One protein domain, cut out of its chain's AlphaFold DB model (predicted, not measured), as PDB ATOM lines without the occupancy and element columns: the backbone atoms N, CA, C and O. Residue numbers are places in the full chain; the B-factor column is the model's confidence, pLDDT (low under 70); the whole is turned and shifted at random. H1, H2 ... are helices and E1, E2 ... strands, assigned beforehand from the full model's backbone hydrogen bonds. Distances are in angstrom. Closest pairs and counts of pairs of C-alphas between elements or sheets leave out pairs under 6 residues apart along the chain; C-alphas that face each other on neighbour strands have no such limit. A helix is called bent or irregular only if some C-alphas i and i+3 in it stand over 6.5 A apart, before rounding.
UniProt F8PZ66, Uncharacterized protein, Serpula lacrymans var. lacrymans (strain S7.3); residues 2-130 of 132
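Overview. This is residues 2 to 130 of the 132 residues of an uncharacterized protein of Serpula lacrymans var. lacrymans (strain S7.3) (UniProt F8PZ66). A small three-stranded sheet has helix H3 over one face, with the four-residue helix H2 beside H3; at the far end of the long axis H1 and H4 cross nearly at right angles, off the sheet. Two long stretches with no named element, residues 41 to 52 and 70 to 92, run between these parts. The printed part has 129 residues, with four named helices and three named strands in the order H1 E1 H2 H3 E2 E3 H4; the sheet, of order E1 E2 E3, is mixed, and the class is mixed, helices and strands. It is compact, with a radius of gyration of the C-alphas of 15.4 A, and only just elongated, spanning 45 by 29 by 26 A.

Arrangement. Start at the inner strand E2, residues 93 to 99. It is antiparallel to the edge strand E3, residues 105 to 111, at 157 degrees; they form a hairpin, and N 94 and O 110 are 2.8 A apart, within hydrogen-bond range. E2 is parallel to the other edge strand E1, residues 24 to 26, at 19 degrees; look for N 97 and O 25, 2.8 A apart. H3, residues 53 to 69, is on the sheet at a height over the sheet of 11.8 A, and the two make two layers, a helix on one face of a sheet. It lies over E2 and E3, with 5 of its C-alphas falling on each, and only just not over E1, with 2; it runs along the strands, at 14 degrees to E2 on the local plane. The closest C-alphas of H3 and E2 are those of Phe 59 and Phe 97, 7.0 A apart. H2, residues 37 to 40, touches residues 56 to 60 of H3, and the C-alphas of Tyr 40 and Ser 60 are closest at 5.0 A. E1, H2, H3 and E2 form a strand-helix-strand unit, two parallel neighbour strands with helices between, whose crossover is left-handed. H1, residues 2 to 16, and H4, residues 114 to 127, touch about perpendicular at 84 degrees, closest at the C-alphas of Cys 8 and Cys 120, 4.9 A; neither is on the sheet. Every O i to N i+4 pair is within hydrogen-bond range in H4, but 8 of 11 in H1 and 12 of 13 in H3; H2 is too short for such a pair.

Along the chain. Find C-alpha 93 at (23.692, -36.719, -25.708), where E2 begins its 19.1 A; E3 runs 18.8 A. H3 covers 22.5 A with a kink of 36 degrees near residue 63. Find C-alpha 2 at (31.528, -54.789, -24.111), from which H1 runs 20.2 A; it is irregular, with C-alphas 5 and 8 at 7.1 A. H4 runs 19.9 A to C-alpha 127 at (27.589, -58.312, -37.271).

Size, cuts and confidence. The two C-alphas farthest apart, those of Pro 78 and Tyr 129, are 49.0 A apart. The printed part has no cut. The links H2 to H3 and H3 to E2 are long, with 12 and 23 residues. The mean pLDDT of the printed part is 95.0, and no printed residue is under 70.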
ATOM      1  N   GLY A   2      32.527 -55.811 -24.481       93.88
ATOM      2  CA  GLY A   2      31.528 -54.789 -24.111       93.88
ATOM      3  C   GLY A   2      30.945 -54.002 -25.293       93.88
ATOM      4  O   GLY A   2      29.728 -53.871 -25.401       93.88
ATOM      5  N   GLU A   3      31.802 -53.550 -26.216       95.12
ATOM      6  CA  GLU A   3      31.350 -52.824 -27.410       95.12
ATOM      7  C   GLU A   3      30.449 -53.651 -28.318       95.12
ATOM      8  O   GLU A   3      29.365 -53.203 -28.673       95.12
ATOM      9  N   SER A   4      30.872 -54.868 -28.636       92.56
ATOM     10  CA  SER A   4      30.177 -55.728 -29.586       92.56
ATOM     11  C   SER A   4      28.853 -56.275 -29.025       92.56
ATOM     12  O   SER A   4      27.880 -56.373 -29.756       92.56
ATOM     13  N   VAL A   5      28.782 -56.544 -27.712       92.62
ATOM     14  CA  VAL A   5      27.611 -57.175 -27.070       92.62
ATOM     15  C   VAL A   5      26.597 -56.167 -26.512       92.62
ATOM     16  O   VAL A   5      25.398 -56.416 -26.575       92.62
ATOM     17  N   PHE A   6      27.043 -55.037 -25.946       95.12
ATOM     18  CA  PHE A   6      26.160 -54.128 -25.198       95.12
ATOM     19  C   PHE A   6      26.163 -52.703 -25.751       95.12
ATOM     20  O   PHE A   6      25.109 -52.158 -26.083       95.12
ATOM     21  N   ILE A   7      27.338 -52.082 -25.853       96.69
ATOM     22  CA  ILE A   7      27.439 -50.637 -26.094       96.69
ATOM     23  C   ILE A   7      26.995 -50.288 -27.522       96.69
ATOM     24  O   ILE A   7      26.119 -49.443 -27.697       96.69
ATOM     25  N   CYS A   8      27.539 -50.954 -28.544       96.56
ATOM     26  CA  CYS A   8      27.226 -50.648 -29.940       96.56
ATOM     27  C   CYS A   8      25.809 -51.046 -30.369       96.56
ATOM     28  O   CYS A   8      25.139 -50.216 -30.990       96.56
ATOM     29  N   PRO A   9      25.278 -52.219 -29.970       95.19
ATOM     30  CA  PRO A   9      23.861 -52.519 -30.165       95.19
ATOM     31  C   PRO A   9      22.929 -51.491 -29.503       95.19
ATOM     32  O   PRO A   9      21.877 -51.169 -30.054       95.19
ATOM     33  N   THR A  10      23.325 -50.902 -28.367       95.94
ATOM     34  CA  THR A  10      22.540 -49.833 -27.725       95.94
ATOM     35  C   THR A  10      22.484 -48.567 -28.583       95.94
ATOM     36  O   THR A  10      21.427 -47.945 -28.660       95.94
ATOM     37  N   TYR A  11      23.569 -48.177 -29.261       95.44
ATOM     38  CA  TYR A  11      23.524 -47.040 -30.195       95.44
ATOM     39  C   TYR A  11      22.614 -47.322 -31.393       95.44
ATOM     40  O   TYR A  11      21.784 -46.481 -31.734       95.44
ATOM     41  N   LEU A  12      22.680 -48.532 -31.958       92.69
ATOM     42  CA  LEU A  12      21.766 -48.954 -33.022       92.69
ATOM     43  C   LEU A  12      20.295 -48.883 -32.579       92.69
ATOM     44  O   LEU A  12      19.429 -48.451 -33.344       92.69
ATOM     45  N   LEU A  13      20.003 -49.275 -31.335       93.62
ATOM     46  CA  LEU A  13      18.666 -49.157 -30.760       93.62
ATOM     47  C   LEU A  13      18.210 -47.690 -30.690       93.62
ATOM     48  O   LEU A  13      17.078 -47.386 -31.066       93.62
ATOM     49  N   GLN A  14      19.083 -46.778 -30.255       94.44
ATOM     50  CA  GLN A  14      18.762 -45.348 -30.178       94.44
ATOM     51  C   GLN A  14      18.523 -44.725 -31.561       94.44
ATOM     52  O   GLN A  14      17.597 -43.932 -31.710       94.44
ATOM     53  N   GLU A  15      19.302 -45.110 -32.576       91.75
ATOM     54  CA  GLU A  15      19.082 -44.689 -33.969       91.75
ATOM     55  C   GLU A  15      17.740 -45.196 -34.510       91.75
ATOM     56  O   GLU A  15      16.994 -44.458 -35.151       91.75
ATOM     57  N   THR A  16      17.404 -46.456 -34.224       93.00
ATOM     58  CA  THR A  16      16.169 -47.092 -34.708       93.00
ATOM     59  C   THR A  16      14.919 -46.429 -34.122       93.00
ATOM     60  O   THR A  16      13.902 -46.295 -34.802       93.00
ATOM     61  N   PHE A  17      14.997 -45.981 -32.866       92.88
ATOM     62  CA  PHE A  17      13.919 -45.289 -32.158       92.88
ATOM     63  C   PHE A  17      14.236 -43.803 -31.936       92.88
ATOM     64  O   PHE A  17      13.951 -43.254 -30.864       92.88
ATOM     65  N   ALA A  18      14.811 -43.155 -32.954       92.00
ATOM     66  CA  ALA A  18      15.195 -41.747 -32.919       92.00
ATOM     67  C   ALA A  18      14.081 -40.844 -32.353       92.00
ATOM     68  O   ALA A  18      12.887 -41.027 -32.624       92.00
ATOM     69  N   GLY A  19      14.482 -39.909 -31.491       92.44
ATOM     70  CA  GLY A  19      13.592 -38.944 -30.838       92.44
ATOM     71  C   GLY A  19      12.737 -39.505 -29.702       92.44
ATOM     72  O   GLY A  19      11.960 -38.763 -29.101       92.44
ATOM     73  N   ARG A  20      12.856 -40.801 -29.388       92.62
ATOM     74  CA  ARG A  20      12.049 -41.476 -28.350       92.62
ATOM     75  C   ARG A  20      12.871 -42.079 -27.218       92.62
ATOM     76  O   ARG A  20      12.295 -42.619 -26.277       92.62
ATOM     77  N   GLY A  21      14.194 -42.017 -27.322       94.12
ATOM     78  CA  GLY A  21      15.116 -42.623 -26.376       94.12
ATOM     79  C   GLY A  21      15.984 -41.595 -25.663       94.12
ATOM     80  O   GLY A  21      16.438 -40.608 -26.246       94.12
ATOM     81  N   TRP A  22      16.237 -41.870 -24.389       96.75
ATOM     82  CA  TRP A  22      17.326 -41.292 -23.617       96.75
ATOM     83  C   TRP A  22      18.374 -42.380 -23.402       96.75
ATOM     84  O   TRP A  22      18.028 -43.554 -23.251       96.75
ATOM     85  N   LYS A  23      19.651 -42.002 -23.391       96.62
ATOM     86  CA  LYS A  23      20.759 -42.932 -23.165       96.62
ATOM     87  C   LYS A  23      21.574 -42.493 -21.954       96.62
ATOM     88  O   LYS A  23      21.849 -41.306 -21.798       96.62
ATOM     89  N   ALA A  24      21.895 -43.442 -21.085       97.06
ATOM     90  CA  ALA A  24      22.733 -43.235 -19.912       97.06
ATOM     91  C   ALA A  24      23.921 -44.192 -19.920       97.06
ATOM     92  O   ALA A  24      23.878 -45.244 -20.566       97.06
ATOM     93  N   GLU A  25      24.948 -43.815 -19.171       97.75
ATOM     94  CA  GLU A  25      26.113 -44.629 -18.866       97.75
ATOM     95  C   GLU A  25      26.275 -44.727 -17.348       97.75
ATOM     96  O   GLU A  25      26.392 -43.712 -16.660       97.75
ATOM     97  N   PHE A  26      26.262 -45.953 -16.827       98.12
ATOM     98  CA  PHE A  26      26.665 -46.241 -15.456       98.12
ATOM     99  C   PHE A  26      28.164 -46.544 -15.458       98.12
ATOM    100  O   PHE A  26      28.586 -47.519 -16.077       98.12
ATOM    101  N   ALA A  27      28.954 -45.707 -14.787       97.38
ATOM    102  CA  ALA A  27      30.411 -45.727 -14.897       97.38
ATOM    103  C   ALA A  27      31.138 -45.785 -13.546       97.38
ATOM    104  O   ALA A  27      32.343 -45.561 -13.505       97.38
ATOM    105  N   ILE A  28      30.443 -46.111 -12.447       97.69
ATOM    106  CA  ILE A  28      31.114 -46.328 -11.157       97.69
ATOM    107  C   ILE A  28      32.141 -47.462 -11.316       97.69
ATOM    108  O   ILE A  28      31.738 -48.580 -11.642       97.69
ATOM    109  N   PRO A  29      33.443 -47.221 -11.061       95.25
ATOM    110  CA  PRO A  29      34.464 -48.251 -11.212       95.25
ATOM    111  C   PRO A  29      34.222 -49.465 -10.296       95.25
ATOM    112  O   PRO A  29      33.865 -49.283  -9.128       95.25
ATOM    113  N   PRO A  30      34.471 -50.699 -10.777       94.56
ATOM    114  CA  PRO A  30      35.099 -51.049 -12.060       94.56
ATOM    115  C   PRO A  30      34.162 -51.024 -13.285       94.56
ATOM    116  O   PRO A  30      34.656 -51.185 -14.398       94.56
ATOM    117  N   GLY A  31      32.855 -50.814 -13.108       92.88
ATOM    118  CA  GLY A  31      31.894 -50.678 -14.207       92.88
ATOM    119  C   GLY A  31      31.582 -52.005 -14.898       92.88
ATOM    120  O   GLY A  31      31.391 -52.046 -16.117       92.88
ATOM    121  N   ASN A  32      31.575 -53.112 -14.149       95.62
ATOM    122  CA  ASN A  32      31.269 -54.415 -14.732       95.62
ATOM    123  C   ASN A  32      29.777 -54.549 -15.057       95.62
ATOM    124  O   ASN A  32      28.909 -53.887 -14.485       95.62
ATOM    125  N   HIS A  33      29.471 -55.485 -15.954       96.00
ATOM    126  CA  HIS A  33      28.093 -55.852 -16.252       96.00
ATOM    127  C   HIS A  33      27.333 -56.239 -14.970       96.00
ATOM    128  O   HIS A  33      27.843 -57.020 -14.167       96.00
ATOM    129  N   ALA A  34      26.107 -55.720 -14.839       95.06
ATOM    130  CA  ALA A  34      25.179 -55.922 -13.726       95.06
ATOM    131  C   ALA A  34      25.515 -55.201 -12.403       95.06
ATOM    132  O   ALA A  34      24.746 -55.316 -11.447       95.06
ATOM    133  N   GLU A  35      26.599 -54.418 -12.326       96.00
ATOM    134  CA  GLU A  35      26.905 -53.613 -11.128       96.00
ATOM    135  C   GLU A  35      25.937 -52.434 -10.922       96.00
ATOM    136  O   GLU A  35      25.877 -51.871  -9.832       96.00
ATOM    137  N   ASP A  36      25.131 -52.101 -11.931       96.69
ATOM    138  CA  ASP A  36      24.065 -51.106 -11.870       96.69
ATOM    139  C   ASP A  36      22.783 -51.633 -11.195       96.69
ATOM    140  O   ASP A  36      21.996 -50.845 -10.667       96.69
ATOM    141  N   ILE A  37      22.578 -52.959 -11.129       96.69
ATOM    142  CA  ILE A  37      21.373 -53.598 -10.558       96.69
ATOM    143  C   ILE A  37      21.007 -53.065  -9.159       96.69
ATOM    144  O   ILE A  37      19.844 -52.686  -8.961       96.69
ATOM    145  N   PRO A  38      21.940 -52.983  -8.188       96.88
ATOM    146  CA  PRO A  38      21.614 -52.512  -6.842       96.88
ATOM    147  C   PRO A  38      21.168 -51.043  -6.787       96.88
ATOM    148  O   PRO A  38      20.568 -50.628  -5.797       96.88
ATOM    149  N   TYR A  39      21.426 -50.256  -7.836       96.88
ATOM    150  CA  TYR A  39      20.996 -48.861  -7.927       96.88
ATOM    151  C   TYR A  39      19.568 -48.723  -8.472       96.88
ATOM    152  O   TYR A  39      18.927 -47.715  -8.193       96.88
ATOM    153  N   TYR A  40      19.029 -49.724  -9.180       95.31
ATOM    154  CA  TYR A  40      17.586 -49.794  -9.471       95.31
ATOM    155  C   TYR A  40      16.810 -50.390  -8.295       95.31
ATOM    156  O   TYR A  40      15.735 -49.908  -7.941       95.31
ATOM    157  N   PHE A  41      17.358 -51.454  -7.701       94.44
ATOM    158  CA  PHE A  41      16.718 -52.241  -6.653       94.44
ATOM    159  C   PHE A  41      17.562 -52.182  -5.382       94.44
ATOM    160  O   PHE A  41      18.347 -53.083  -5.102       94.44
ATOM    161  N   THR A  42      17.379 -51.136  -4.579       87.69
ATOM    162  CA  THR A  42      18.206 -50.879  -3.382       87.69
ATOM    163  C   THR A  42      18.093 -51.949  -2.293       87.69
ATOM    164  O   THR A  42      18.931 -52.014  -1.400       87.69
ATOM    165  N   SER A  43      17.090 -52.829  -2.371       89.62
ATOM    166  CA  SER A  43      16.958 -54.011  -1.513       89.62
ATOM    167  C   SER A  43      17.739 -55.240  -2.007       89.62
ATOM    168  O   SER A  43      17.715 -56.269  -1.333       89.62
ATOM    169  N   TYR A  44      18.362 -55.192  -3.189       90.50
ATOM    170  CA  TYR A  44      19.100 -56.310  -3.784       90.50
ATOM    171  C   TYR A  44      20.472 -56.491  -3.106       90.50
ATOM    172  O   TYR A  44      21.282 -55.565  -3.152       90.50
ATOM    173  N   PRO A  45      20.782 -57.654  -2.496       90.38
ATOM    174  CA  PRO A  45      22.079 -57.886  -1.851       90.38
ATOM    175  C   PRO A  45      23.247 -57.951  -2.857       90.38
ATOM    176  O   PRO A  45      23.075 -58.525  -3.930       90.38
ATOM    177  N   PRO A  46      24.455 -57.451  -2.522       91.25
ATOM    178  CA  PRO A  46      24.865 -56.857  -1.243       91.25
ATOM    179  C   PRO A  46      24.475 -55.376  -1.069       91.25
ATOM    180  O   PRO A  46      24.796 -54.793  -0.038       91.25
ATOM    181  N   GLY A  47      23.779 -54.785  -2.041       93.06
ATOM    182  CA  GLY A  47      23.487 -53.356  -2.124       93.06
ATOM    183  C   GLY A  47      24.467 -52.610  -3.043       93.06
ATOM    184  O   GLY A  47      25.377 -53.226  -3.609       93.06
ATOM    185  N   PRO A  48      24.268 -51.294  -3.240       95.44
ATOM    186  CA  PRO A  48      25.186 -50.439  -3.989       95.44
ATOM    187  C   PRO A  48      26.608 -50.476  -3.425       95.44
ATOM    188  O   PRO A  48      26.814 -50.322  -2.224       95.44
ATOM    189  N   THR A  49      27.605 -50.634  -4.296       93.38
ATOM    190  CA  THR A  49      29.027 -50.540  -3.917       93.38
ATOM    191  C   THR A  49      29.419 -49.123  -3.495       93.38
ATOM    192  O   THR A  49      30.264 -48.948  -2.619       93.38
ATOM    193  N   TYR A  50      28.775 -48.115  -4.085       95.62
ATOM    194  CA  TYR A  50      28.842 -46.714  -3.692       95.62
ATOM    195  C   TYR A  50      27.515 -46.314  -3.038       95.62
ATOM    196  O   TYR A  50      26.554 -45.921  -3.705       95.62
ATOM    197  N   ASP A  51      27.459 -46.441  -1.713       95.12
ATOM    198  CA  ASP A  51      26.271 -46.115  -0.923       95.12
ATOM    199  C   ASP A  51      26.181 -44.605  -0.649       95.12
ATOM    200  O   ASP A  51      26.565 -44.095   0.405       95.12
ATOM    201  N   ASN A  52      25.721 -43.865  -1.659       96.19
ATOM    202  CA  ASN A  52      25.461 -42.433  -1.573       96.19
ATOM    203  C   ASN A  52      24.002 -42.142  -1.931       96.19
ATOM    204  O   ASN A  52      23.572 -42.325  -3.071       96.19
ATOM    205  N   THR A  53      23.243 -41.626  -0.965       95.44
ATOM    206  CA  THR A  53      21.801 -41.383  -1.114       95.44
ATOM    207  C   THR A  53      21.458 -40.447  -2.272       95.44
ATOM    208  O   THR A  53      20.483 -40.695  -2.979       95.44
ATOM    209  N   GLN A  54      22.246 -39.393  -2.507       95.81
ATOM    210  CA  GLN A  54      22.000 -38.461  -3.613       95.81
ATOM    211  C   GLN A  54      22.224 -39.141  -4.967       95.81
ATOM    212  O   GLN A  54      21.409 -38.974  -5.876       95.81
ATOM    213  N   PHE A  55      23.291 -39.934  -5.094       97.31
ATOM    214  CA  PHE A  55      23.570 -40.695  -6.310       97.31
ATOM    215  C   PHE A  55      22.475 -41.724  -6.591       97.31
ATOM    216  O   PHE A  55      21.887 -41.721  -7.671       97.31
ATOM    217  N   ILE A  56      22.152 -42.559  -5.598       97.31
ATOM    218  CA  ILE A  56      21.126 -43.605  -5.703       97.31
ATOM    219  C   ILE A  56      19.775 -42.989  -6.076       97.31
ATOM    220  O   ILE A  56      19.086 -43.503  -6.959       97.31
ATOM    221  N   THR A  57      19.406 -41.865  -5.457       97.00
ATOM    222  CA  THR A  57      18.151 -41.167  -5.776       97.00
ATOM    223  C   THR A  57      18.165 -40.611  -7.193       97.00
ATOM    224  O   THR A  57      17.186 -40.764  -7.915       97.00
ATOM    225  N   SER A  58      19.272 -40.002  -7.618       97.31
ATOM    226  CA  SER A  58      19.413 -39.443  -8.966       97.31
ATOM    227  C   SER A  58      19.332 -40.527 -10.045       97.31
ATOM    228  O   SER A  58      18.596 -40.359 -11.015       97.31
ATOM    229  N   PHE A  59      20.008 -41.661  -9.841       97.69
ATOM    230  CA  PHE A  59      19.986 -42.802 -10.754       97.69
ATOM    231  C   PHE A  59      18.606 -43.474 -10.799       97.69
ATOM    232  O   PHE A  59      17.947 -43.466 -11.836       97.69
ATOM    233  N   SER A  60      18.131 -44.014  -9.669       96.69
ATOM    234  CA  SER A  60      16.885 -44.797  -9.608       96.69
ATOM    235  C   SER A  60      15.663 -43.993 -10.050       96.69
ATOM    236  O   SER A  60      14.812 -44.491 -10.796       96.69
ATOM    237  N   GLN A  61      15.581 -42.725  -9.638       95.94
ATOM    238  CA  GLN A  61      14.450 -41.881  -9.981       95.94
ATOM    239  C   GLN A  61      14.381 -41.599 -11.471       95.94
ATOM    240  O   GLN A  61      13.274 -41.566 -11.989       95.94
ATOM    241  N   SER A  62      15.501 -41.422 -12.177       96.19
ATOM    242  CA  SER A  62      15.441 -41.154 -13.616       96.19
ATOM    243  C   SER A  62      14.676 -42.245 -14.376       96.19
ATOM    244  O   SER A  62      13.878 -41.929 -15.259       96.19
ATOM    245  N   PHE A  63      14.822 -43.511 -13.978       95.44
ATOM    246  CA  PHE A  63      14.050 -44.619 -14.548       95.44
ATOM    247  C   PHE A  63      12.596 -44.629 -14.061       95.44
ATOM    248  O   PHE A  63      11.682 -44.839 -14.859       95.44
ATOM    249  N   MET A  64      12.344 -44.336 -12.783       96.56
ATOM    250  CA  MET A  64      10.973 -44.225 -12.263       96.56
ATOM    251  C   MET A  64      10.190 -43.063 -12.893       96.56
ATOM    252  O   MET A  64       8.997 -43.201 -13.144       96.56
ATOM    253  N   SER A  65      10.844 -41.944 -13.204       97.06
ATOM    254  CA  SER A  65      10.256 -40.805 -13.913       97.06
ATOM    255  C   SER A  65       9.877 -41.169 -15.349       97.06
ATOM    256  O   SER A  65       8.829 -40.741 -15.828       97.06
ATOM    257  N   ILE A  66      10.651 -42.030 -16.025       95.88
ATOM    258  CA  ILE A  66      10.242 -42.594 -17.322       95.88
ATOM    259  C   ILE A  66       8.989 -43.462 -17.158       95.88
ATOM    260  O   ILE A  66       8.042 -43.302 -17.920       95.88
ATOM    261  N   VAL A  67       8.945 -44.345 -16.157       95.81
ATOM    262  CA  VAL A  67       7.775 -45.214 -15.923       95.81
ATOM    263  C   VAL A  67       6.521 -44.400 -15.589       95.81
ATOM    264  O   VAL A  67       5.437 -44.724 -16.069       95.81
ATOM    265  N   ARG A  68       6.655 -43.354 -14.768       97.00
ATOM    266  CA  ARG A  68       5.519 -42.559 -14.288       97.00
ATOM    267  C   ARG A  68       5.027 -41.545 -15.317       97.00
ATOM    268  O   ARG A  68       3.825 -41.426 -15.524       97.00
ATOM    269  N   ASP A  69       5.959 -40.824 -15.931       97.00
ATOM    270  CA  ASP A  69       5.679 -39.583 -16.656       97.00
ATOM    271  C   ASP A  69       6.206 -39.610 -18.107       97.00
ATOM    272  O   ASP A  69       6.099 -38.610 -18.816       97.00
ATOM    273  N   LEU A  70       6.781 -40.735 -18.565       95.44
ATOM    274  CA  LEU A  70       7.423 -40.891 -19.882       95.44
ATOM    275  C   LEU A  70       8.526 -39.852 -20.156       95.44
ATOM    276  O   LEU A  70       8.821 -39.535 -21.308       95.44
ATOM    277  N   ASN A  71       9.134 -39.306 -19.097       95.81
ATOM    278  CA  ASN A  71      10.138 -38.250 -19.186       95.81
ATOM    279  C   ASN A  71      11.089 -38.301 -17.973       95.81
ATOM    280  O   ASN A  71      10.642 -38.034 -16.856       95.81
ATOM    281  N   PRO A  72      12.401 -38.555 -18.150       96.50
ATOM    282  CA  PRO A  72      13.351 -38.622 -17.034       96.50
ATOM    283  C   PRO A  72      13.549 -37.277 -16.314       96.50
ATOM    284  O   PRO A  72      14.082 -37.249 -15.208       96.50
ATOM    285  N   ASN A  73      13.108 -36.162 -16.909       96.81
ATOM    286  CA  ASN A  73      13.170 -34.830 -16.302       96.81
ATOM    287  C   ASN A  73      11.999 -34.537 -15.349       96.81
ATOM    288  O   ASN A  73      12.013 -33.513 -14.663       96.81
ATOM    289  N   ALA A  74      10.979 -35.399 -15.303       97.00
ATOM    290  CA  ALA A  74       9.838 -35.259 -14.402       97.00
ATOM    291  C   ALA A  74      10.221 -35.697 -12.978       97.00
ATOM    292  O   ALA A  74       9.875 -36.785 -12.508       97.00
ATOM    293  N   LYS A  75      11.000 -34.851 -12.301       94.81
ATOM    294  CA  LYS A  75      11.494 -35.120 -10.951       94.81
ATOM    295  C   LYS A  75      10.367 -35.082  -9.926       94.81
ATOM    296  O   LYS A  75       9.483 -34.228  -9.988       94.81
ATOM    297  N   PHE A  76      10.432 -35.980  -8.949       94.56
ATOM    298  CA  PHE A  76       9.476 -36.035  -7.838       94.56
ATOM    299  C   PHE A  76      10.123 -36.151  -6.454       94.56
ATOM    300  O   PHE A  76       9.417 -36.004  -5.460       94.56
ATOM    301  N   ASP A  77      11.442 -36.354  -6.382       93.69
ATOM    302  CA  ASP A  77      12.216 -36.157  -5.152       93.69
ATOM    303  C   ASP A  77      13.108 -34.920  -5.322       93.69
ATOM    304  O   ASP A  77      13.866 -34.859  -6.297       93.69
ATOM    305  N   PRO A  78      13.054 -33.941  -4.404       91.50
ATOM    306  CA  PRO A  78      13.887 -32.744  -4.479       91.50
ATOM    307  C   PRO A  78      15.392 -33.024  -4.336       91.50
ATOM    308  O   PRO A  78      16.194 -32.164  -4.689       91.50
ATOM    309  N   SER A  79      15.795 -34.195  -3.835       92.50
ATOM    310  CA  SER A  79      17.204 -34.595  -3.727       92.50
ATOM    311  C   SER A  79      17.799 -35.138  -5.033       92.50
ATOM    312  O   SER A  79      19.015 -35.315  -5.108       92.50
ATOM    313  N   ASN A  80      16.985 -35.359  -6.078       95.38
ATOM    314  CA  ASN A  80      17.476 -35.742  -7.401       95.38
ATOM    315  C   ASN A  80      18.248 -34.578  -8.049       95.38
ATOM    316  O   ASN A  80      17.668 -33.557  -8.443       95.38
ATOM    317  N   THR A  81      19.551 -34.770  -8.244       95.88
ATOM    318  CA  THR A  81      20.454 -33.779  -8.839       95.88
ATOM    319  C   THR A  81      20.740 -34.011 -10.320       95.88
ATOM    320  O   THR A  81      21.432 -33.185 -10.910       95.88
ATOM    321  N   THR A  82      20.161 -35.039 -10.957       97.69
ATOM    322  CA  THR A  82      20.348 -35.323 -12.391       97.69
ATOM    323  C   THR A  82      20.042 -34.069 -13.222       97.69
ATOM    324  O   THR A  82      18.938 -33.525 -13.106       97.69
ATOM    325  N   PRO A  83      20.979 -33.540 -14.024       97.12
ATOM    326  CA  PRO A  83      20.722 -32.356 -14.835       97.12
ATOM    327  C   PRO A  83      19.685 -32.645 -15.933       97.12
ATOM    328  O   PRO A  83      19.327 -33.805 -16.153       97.12
ATOM    329  N   PRO A  84      19.179 -31.607 -16.630       96.00
ATOM    330  CA  PRO A  84      18.295 -31.806 -17.769       96.00
ATOM    331  C   PRO A  84      18.876 -32.807 -18.772       96.00
ATOM    332  O   PRO A  84      20.028 -32.694 -19.186       96.00
ATOM    333  N   TRP A  85      18.060 -33.781 -19.156       95.75
ATOM    334  CA  TRP A  85      18.444 -34.901 -19.998       95.75
ATOM    335  C   TRP A  85      17.672 -34.842 -21.314       95.75
ATOM    336  O   TRP A  85      16.465 -35.110 -21.371       95.75
ATOM    337  N   SER A  86      18.370 -34.445 -22.375       96.31
ATOM    338  CA  SER A  86      17.857 -34.457 -23.742       96.31
ATOM    339  C   SER A  86      17.776 -35.882 -24.288       96.31
ATOM    340  O   SER A  86      18.518 -36.776 -23.876       96.31
ATOM    341  N   THR A  87      16.859 -36.106 -25.229       96.25
ATOM    342  CA  THR A  87      16.809 -37.366 -25.984       96.25
ATOM    343  C   THR A  87      18.119 -37.572 -26.738       96.25
ATOM    344  O   THR A  87      18.697 -36.596 -27.213       96.25
ATOM    345  N   TYR A  88      18.542 -38.821 -26.934       96.25
ATOM    346  CA  TYR A  88      19.827 -39.140 -27.563       96.25
ATOM    347  C   TYR A  88      20.013 -38.474 -28.938       96.25
ATOM    348  O   TYR A  88      21.066 -37.901 -29.205       96.25
ATOM    349  N   GLU A  89      18.971 -38.461 -29.776       95.19
ATOM    350  CA  GLU A  89      18.979 -37.819 -31.105       95.19
ATOM    351  C   GLU A  89      19.393 -36.334 -31.060       95.19
ATOM    352  O   GLU A  89      19.967 -35.806 -32.011       95.19
ATOM    353  N   GLN A  90      19.157 -35.648 -29.937       95.00
ATOM    354  CA  GLN A  90      19.586 -34.267 -29.736       95.00
ATOM    355  C   GLN A  90      21.078 -34.239 -29.381       95.00
ATOM    356  O   GLN A  90      21.465 -34.172 -28.213       95.00
ATOM    357  N   GLY A  91      21.920 -34.290 -30.413       92.88
ATOM    358  CA  GLY A  91      23.368 -34.107 -30.296       92.88
ATOM    359  C   GLY A  91      24.122 -35.307 -29.722       92.88
ATOM    360  O   GLY A  91      25.157 -35.109 -29.090       92.88
ATOM    361  N   ASN A  92      23.607 -36.530 -29.904       95.19
ATOM    362  CA  ASN A  92      24.184 -37.771 -29.363       95.19
ATOM    363  C   ASN A  92      24.447 -37.680 -27.852       95.19
ATOM    364  O   ASN A  92      25.480 -38.146 -27.358       95.19
ATOM    365  N   THR A  93      23.535 -37.019 -27.133       96.19
ATOM    366  CA  THR A  93      23.692 -36.719 -25.708       96.19
ATOM    367  C   THR A  93      23.385 -37.949 -24.860       96.19
ATOM    368  O   THR A  93      22.421 -38.677 -25.110       96.19
ATOM    369  N   GLN A  94      24.183 -38.157 -23.819       96.75
ATOM    370  CA  GLN A  94      23.997 -39.200 -22.820       96.75
ATOM    371  C   GLN A  94      24.108 -38.629 -21.409       96.75
ATOM    372  O   GLN A  94      24.766 -37.613 -21.201       96.75
ATOM    373  N   MET A  95      23.479 -39.287 -20.436       98.25
ATOM    374  CA  MET A  95      23.657 -38.972 -19.018       98.25
ATOM    375  C   MET A  95      24.701 -39.895 -18.395       98.25
ATOM    376  O   MET A  95      24.507 -41.111 -18.371       98.25
ATOM    377  N   LEU A  96      25.784 -39.327 -17.875       98.44
ATOM    378  CA  LEU A  96      26.767 -40.057 -17.089       98.44
ATOM    379  C   LEU A  96      26.290 -40.179 -15.639       98.44
ATOM    380  O   LEU A  96      25.867 -39.194 -15.035       98.44
ATOM    381  N   PHE A  97      26.416 -41.375 -15.076       98.50
ATOM    382  CA  PHE A  97      26.288 -41.648 -13.652       98.50
ATOM    383  C   PHE A  97      27.591 -42.274 -13.153       98.50
ATOM    384  O   PHE A  97      27.815 -43.477 -13.297       98.50
ATOM    385  N   ASN A  98      28.458 -41.446 -12.575       98.12
ATOM    386  CA  ASN A  98      29.802 -41.813 -12.150       98.12
ATOM    387  C   ASN A  98      30.148 -41.256 -10.753       98.12
ATOM    388  O   ASN A  98      29.366 -40.552 -10.106       98.12
ATOM    389  N   VAL A  99      31.350 -41.577 -10.288       97.44
ATOM    390  CA  VAL A  99      32.003 -41.025  -9.110       97.44
ATOM    391  C   VAL A  99      33.413 -40.552  -9.488       97.44
ATOM    392  O   VAL A  99      34.110 -41.191 -10.273       97.44
ATOM    393  N   THR A 100      33.849 -39.420  -8.941       96.31
ATOM    394  CA  THR A 100      35.213 -38.915  -9.135       96.31
ATOM    395  C   THR A 100      36.233 -39.773  -8.383       96.31
ATOM    396  O   THR A 100      35.898 -40.492  -7.441       96.31
ATOM    397  N   GLU A 101      37.521 -39.613  -8.704       93.88
ATOM    398  CA  GLU A 101      38.622 -40.251  -7.959       93.88
ATOM    399  C   GLU A 101      38.616 -39.910  -6.455       93.88
ATOM    400  O   GLU A 101      39.099 -40.682  -5.630       93.88
ATOM    401  N   THR A 102      38.045 -38.759  -6.084       94.38
ATOM    402  CA  THR A 102      37.905 -38.304  -4.693       94.38
ATOM    403  C   THR A 102      36.623 -38.791  -4.008       94.38
ATOM    404  O   THR A 102      36.379 -38.431  -2.857       94.38
ATOM    405  N   GLY A 103      35.801 -39.602  -4.684       93.44
ATOM    406  CA  GLY A 103      34.562 -40.163  -4.136       93.44
ATOM    407  C   GLY A 103      33.335 -39.249  -4.239       93.44
ATOM    408  O   GLY A 103      32.292 -39.563  -3.657       93.44
ATOM    409  N   ALA A 104      33.430 -38.119  -4.945       95.94
ATOM    410  CA  ALA A 104      32.302 -37.214  -5.156       95.94
ATOM    411  C   ALA A 104      31.405 -37.716  -6.294       95.94
ATOM    412  O   ALA A 104      31.891 -38.290  -7.263       95.94
ATOM    413  N   THR A 105      30.096 -37.481  -6.199       96.88
ATOM    414  CA  THR A 105      29.158 -37.817  -7.278       96.88
ATOM    415  C   THR A 105      29.504 -37.047  -8.547       96.88
ATOM    416  O   THR A 105      29.658 -35.826  -8.494       96.88
ATOM    417  N   ASP A 106      29.541 -37.737  -9.679       97.62
ATOM    418  CA  ASP A 106      29.756 -37.145 -10.992       97.62
ATOM    419  C   ASP A 106      28.586 -37.515 -11.912       97.62
ATOM    420  O   ASP A 106      28.543 -38.594 -12.501       97.62
ATOM    421  N   ILE A 107      27.581 -36.636 -11.952       98.44
ATOM    422  CA  ILE A 107      26.358 -36.825 -12.737       98.44
ATOM    423  C   ILE A 107      26.208 -35.641 -13.680       98.44
ATOM    424  O   ILE A 107      25.884 -34.530 -13.250       98.44
ATOM    425  N   HIS A 108      26.441 -35.869 -14.967       98.19
ATOM    426  CA  HIS A 108      26.355 -34.823 -15.975       98.19
ATOM    427  C   HIS A 108      26.004 -35.376 -17.354       98.19
ATOM    428  O   HIS A 108      26.248 -36.539 -17.668       98.19
ATOM    429  N   ALA A 109      25.422 -34.521 -18.191       97.81
ATOM    430  CA  ALA A 109      25.210 -34.847 -19.590       97.81
ATOM    431  C   ALA A 109      26.518 -34.673 -20.373       97.81
ATOM    432  O   ALA A 109      27.228 -33.686 -20.176       97.81
ATOM    433  N   PHE A 110      26.804 -35.592 -21.287       97.69
ATOM    434  CA  PHE A 110      27.953 -35.520 -22.184       97.69
ATOM    435  C   PHE A 110      27.564 -35.961 -23.595       97.69
ATOM    436  O   PHE A 110      26.550 -36.626 -23.807       97.69
ATOM    437  N   THR A 111      28.372 -35.570 -24.575       97.69
ATOM    438  CA  THR A 111      28.210 -36.006 -25.962       97.69
ATOM    439  C   THR A 111      29.011 -37.276 -26.191       97.69
ATOM    440  O   THR A 111      30.159 -37.382 -25.768       97.69
ATOM    441  N   THR A 112      28.395 -38.231 -26.881       96.75
ATOM    442  CA  THR A 112      29.058 -39.470 -27.293       96.75
ATOM    443  C   THR A 112      30.329 -39.182 -28.088       96.75
ATOM    444  O   THR A 112      30.295 -38.395 -29.030       96.75
ATOM    445  N   ASP A 113      31.422 -39.863 -27.745       97.56
ATOM    446  CA  ASP A 113      32.685 -39.787 -28.482       97.56
ATOM    447  C   ASP A 113      32.516 -40.292 -29.930       97.56
ATOM    448  O   ASP A 113      32.059 -41.414 -30.168       97.56
ATOM    449  N   GLU A 114      32.920 -39.477 -30.905       97.06
ATOM    450  CA  GLU A 114      32.893 -39.824 -32.329       97.06
ATOM    451  C   GLU A 114      33.727 -41.076 -32.632       97.06
ATOM    452  O   GLU A 114      33.310 -41.912 -33.436       97.06
ATOM    453  N   ALA A 115      34.851 -41.275 -31.938       98.00
ATOM    454  CA  ALA A 115      35.684 -42.461 -32.113       98.00
ATOM    455  C   ALA A 115      34.972 -43.741 -31.645       98.00
ATOM    456  O   ALA A 115      35.226 -44.824 -32.172       98.00
ATOM    457  N   LEU A 116      34.082 -43.650 -30.649       97.25
ATOM    458  CA  LEU A 116      33.240 -44.780 -30.244       97.25
ATOM    459  C   LEU A 116      32.178 -45.076 -31.307       97.25
ATOM    460  O   LEU A 116      31.957 -46.241 -31.632       97.25
ATOM    461  N   LEU A 117      31.565 -44.044 -31.889       96.69
ATOM    462  CA  LEU A 117      30.596 -44.216 -32.975       96.69
ATOM    463  C   LEU A 117      31.233 -44.854 -34.216       96.69
ATOM    464  O   LEU A 117      30.630 -45.746 -34.812       96.69
ATOM    465  N   GLU A 118      32.470 -44.485 -34.556       97.25
ATOM    466  CA  GLU A 118      33.236 -45.127 -35.629       97.25
ATOM    467  C   GLU A 118      33.441 -46.627 -35.359       97.25
ATOM    468  O   GLU A 118      33.153 -47.470 -36.214       97.25
ATOM    469  N   ARG A 119      33.856 -46.991 -34.138       97.00
ATOM    470  CA  ARG A 119      33.990 -48.405 -33.749       97.00
ATOM    471  C   ARG A 119      32.650 -49.134 -33.773       97.00
ATOM    472  O   ARG A 119      32.596 -50.289 -34.188       97.00
ATOM    473  N   CYS A 120      31.558 -48.479 -33.390       96.38
ATOM    474  CA  CYS A 120      30.230 -49.078 -33.467       96.38
ATOM    475  C   CYS A 120      29.740 -49.279 -34.903       96.38
ATOM    476  O   CYS A 120      29.115 -50.304 -35.184       96.38
ATOM    477  N   ALA A 121      30.086 -48.385 -35.831       95.12
ATOM    478  CA  ALA A 121      29.853 -48.602 -37.255       95.12
ATOM    479  C   ALA A 121      30.639 -49.821 -37.772       95.12
ATOM    480  O   ALA A 121      30.084 -50.644 -38.505       95.12
ATOM    481  N   TYR A 122      31.890 -49.996 -37.329       94.88
ATOM    482  CA  TYR A 122      32.670 -51.200 -37.627       94.88
ATOM    483  C   TYR A 122      31.991 -52.467 -37.087       94.88
ATOM    484  O   TYR A 122      31.729 -53.390 -37.860       94.88
ATOM    485  N   TRP A 123      31.631 -52.502 -35.798       94.88
ATOM    486  CA  TRP A 123      30.954 -53.657 -35.194       94.88
ATOM    487  C   TRP A 123      29.650 -54.013 -35.912       94.88
ATOM    488  O   TRP A 123      29.388 -55.188 -36.166       94.88
ATOM    489  N   ARG A 124      28.872 -53.008 -36.325       91.94
ATOM    490  CA  ARG A 124      27.665 -53.207 -37.134       91.94
ATOM    491  C   ARG A 124      27.984 -53.843 -38.487       91.94
ATOM    492  O   ARG A 124      27.298 -54.778 -38.881       91.94
ATOM    493  N   SER A 125      29.026 -53.384 -39.180       93.12
ATOM    494  CA  SER A 125      29.394 -53.904 -40.507       93.12
ATOM    495  C   SER A 125      29.835 -55.371 -40.504       93.12
ATOM    496  O   SER A 125      29.703 -56.049 -41.520       93.12
ATOM    497  N   VAL A 126      30.337 -55.870 -39.369       92.88
ATOM    498  CA  VAL A 126      30.762 -57.272 -39.225       92.88
ATOM    499  C   VAL A 126      29.709 -58.160 -38.558       92.88
ATOM    500  O   VAL A 126      29.861 -59.378 -38.583       92.88
ATOM    501  N   SER A 127      28.635 -57.578 -38.007       88.25
ATOM    502  CA  SER A 127      27.589 -58.312 -37.271       88.25
ATOM    503  C   SER A 127      26.909 -59.401 -38.106       88.25
ATOM    504  O   SER A 127      26.685 -60.497 -37.615       88.25
ATOM    505  N   GLU A 128      26.694 -59.178 -39.405       82.25
ATOM    506  CA  GLU A 128      26.108 -60.194 -40.296       82.25
ATOM    507  C   GLU A 128      26.992 -61.448 -40.462       82.25
ATOM    508  O   GLU A 128      26.506 -62.506 -40.856       82.25
ATOM    509  N   TYR A 129      28.288 -61.345 -40.150       83.81
ATOM    510  CA  TYR A 129      29.277 -62.423 -40.278       83.81
ATOM    511  C   TYR A 129      29.668 -63.048 -38.937       83.81
ATOM    512  O   TYR A 129      30.402 -64.036 -38.898       83.81
ATOM    513  N   THR A 130      29.220 -62.461 -37.833       72.38
ATOM    514  CA  THR A 130      29.537 -62.896 -36.475       72.38
ATOM    515  C   THR A 130      28.213 -62.959 -35.741       72.38
ATOM    516  O   THR A 130      27.708 -61.890 -35.463       72.38
TER     517      THR A 130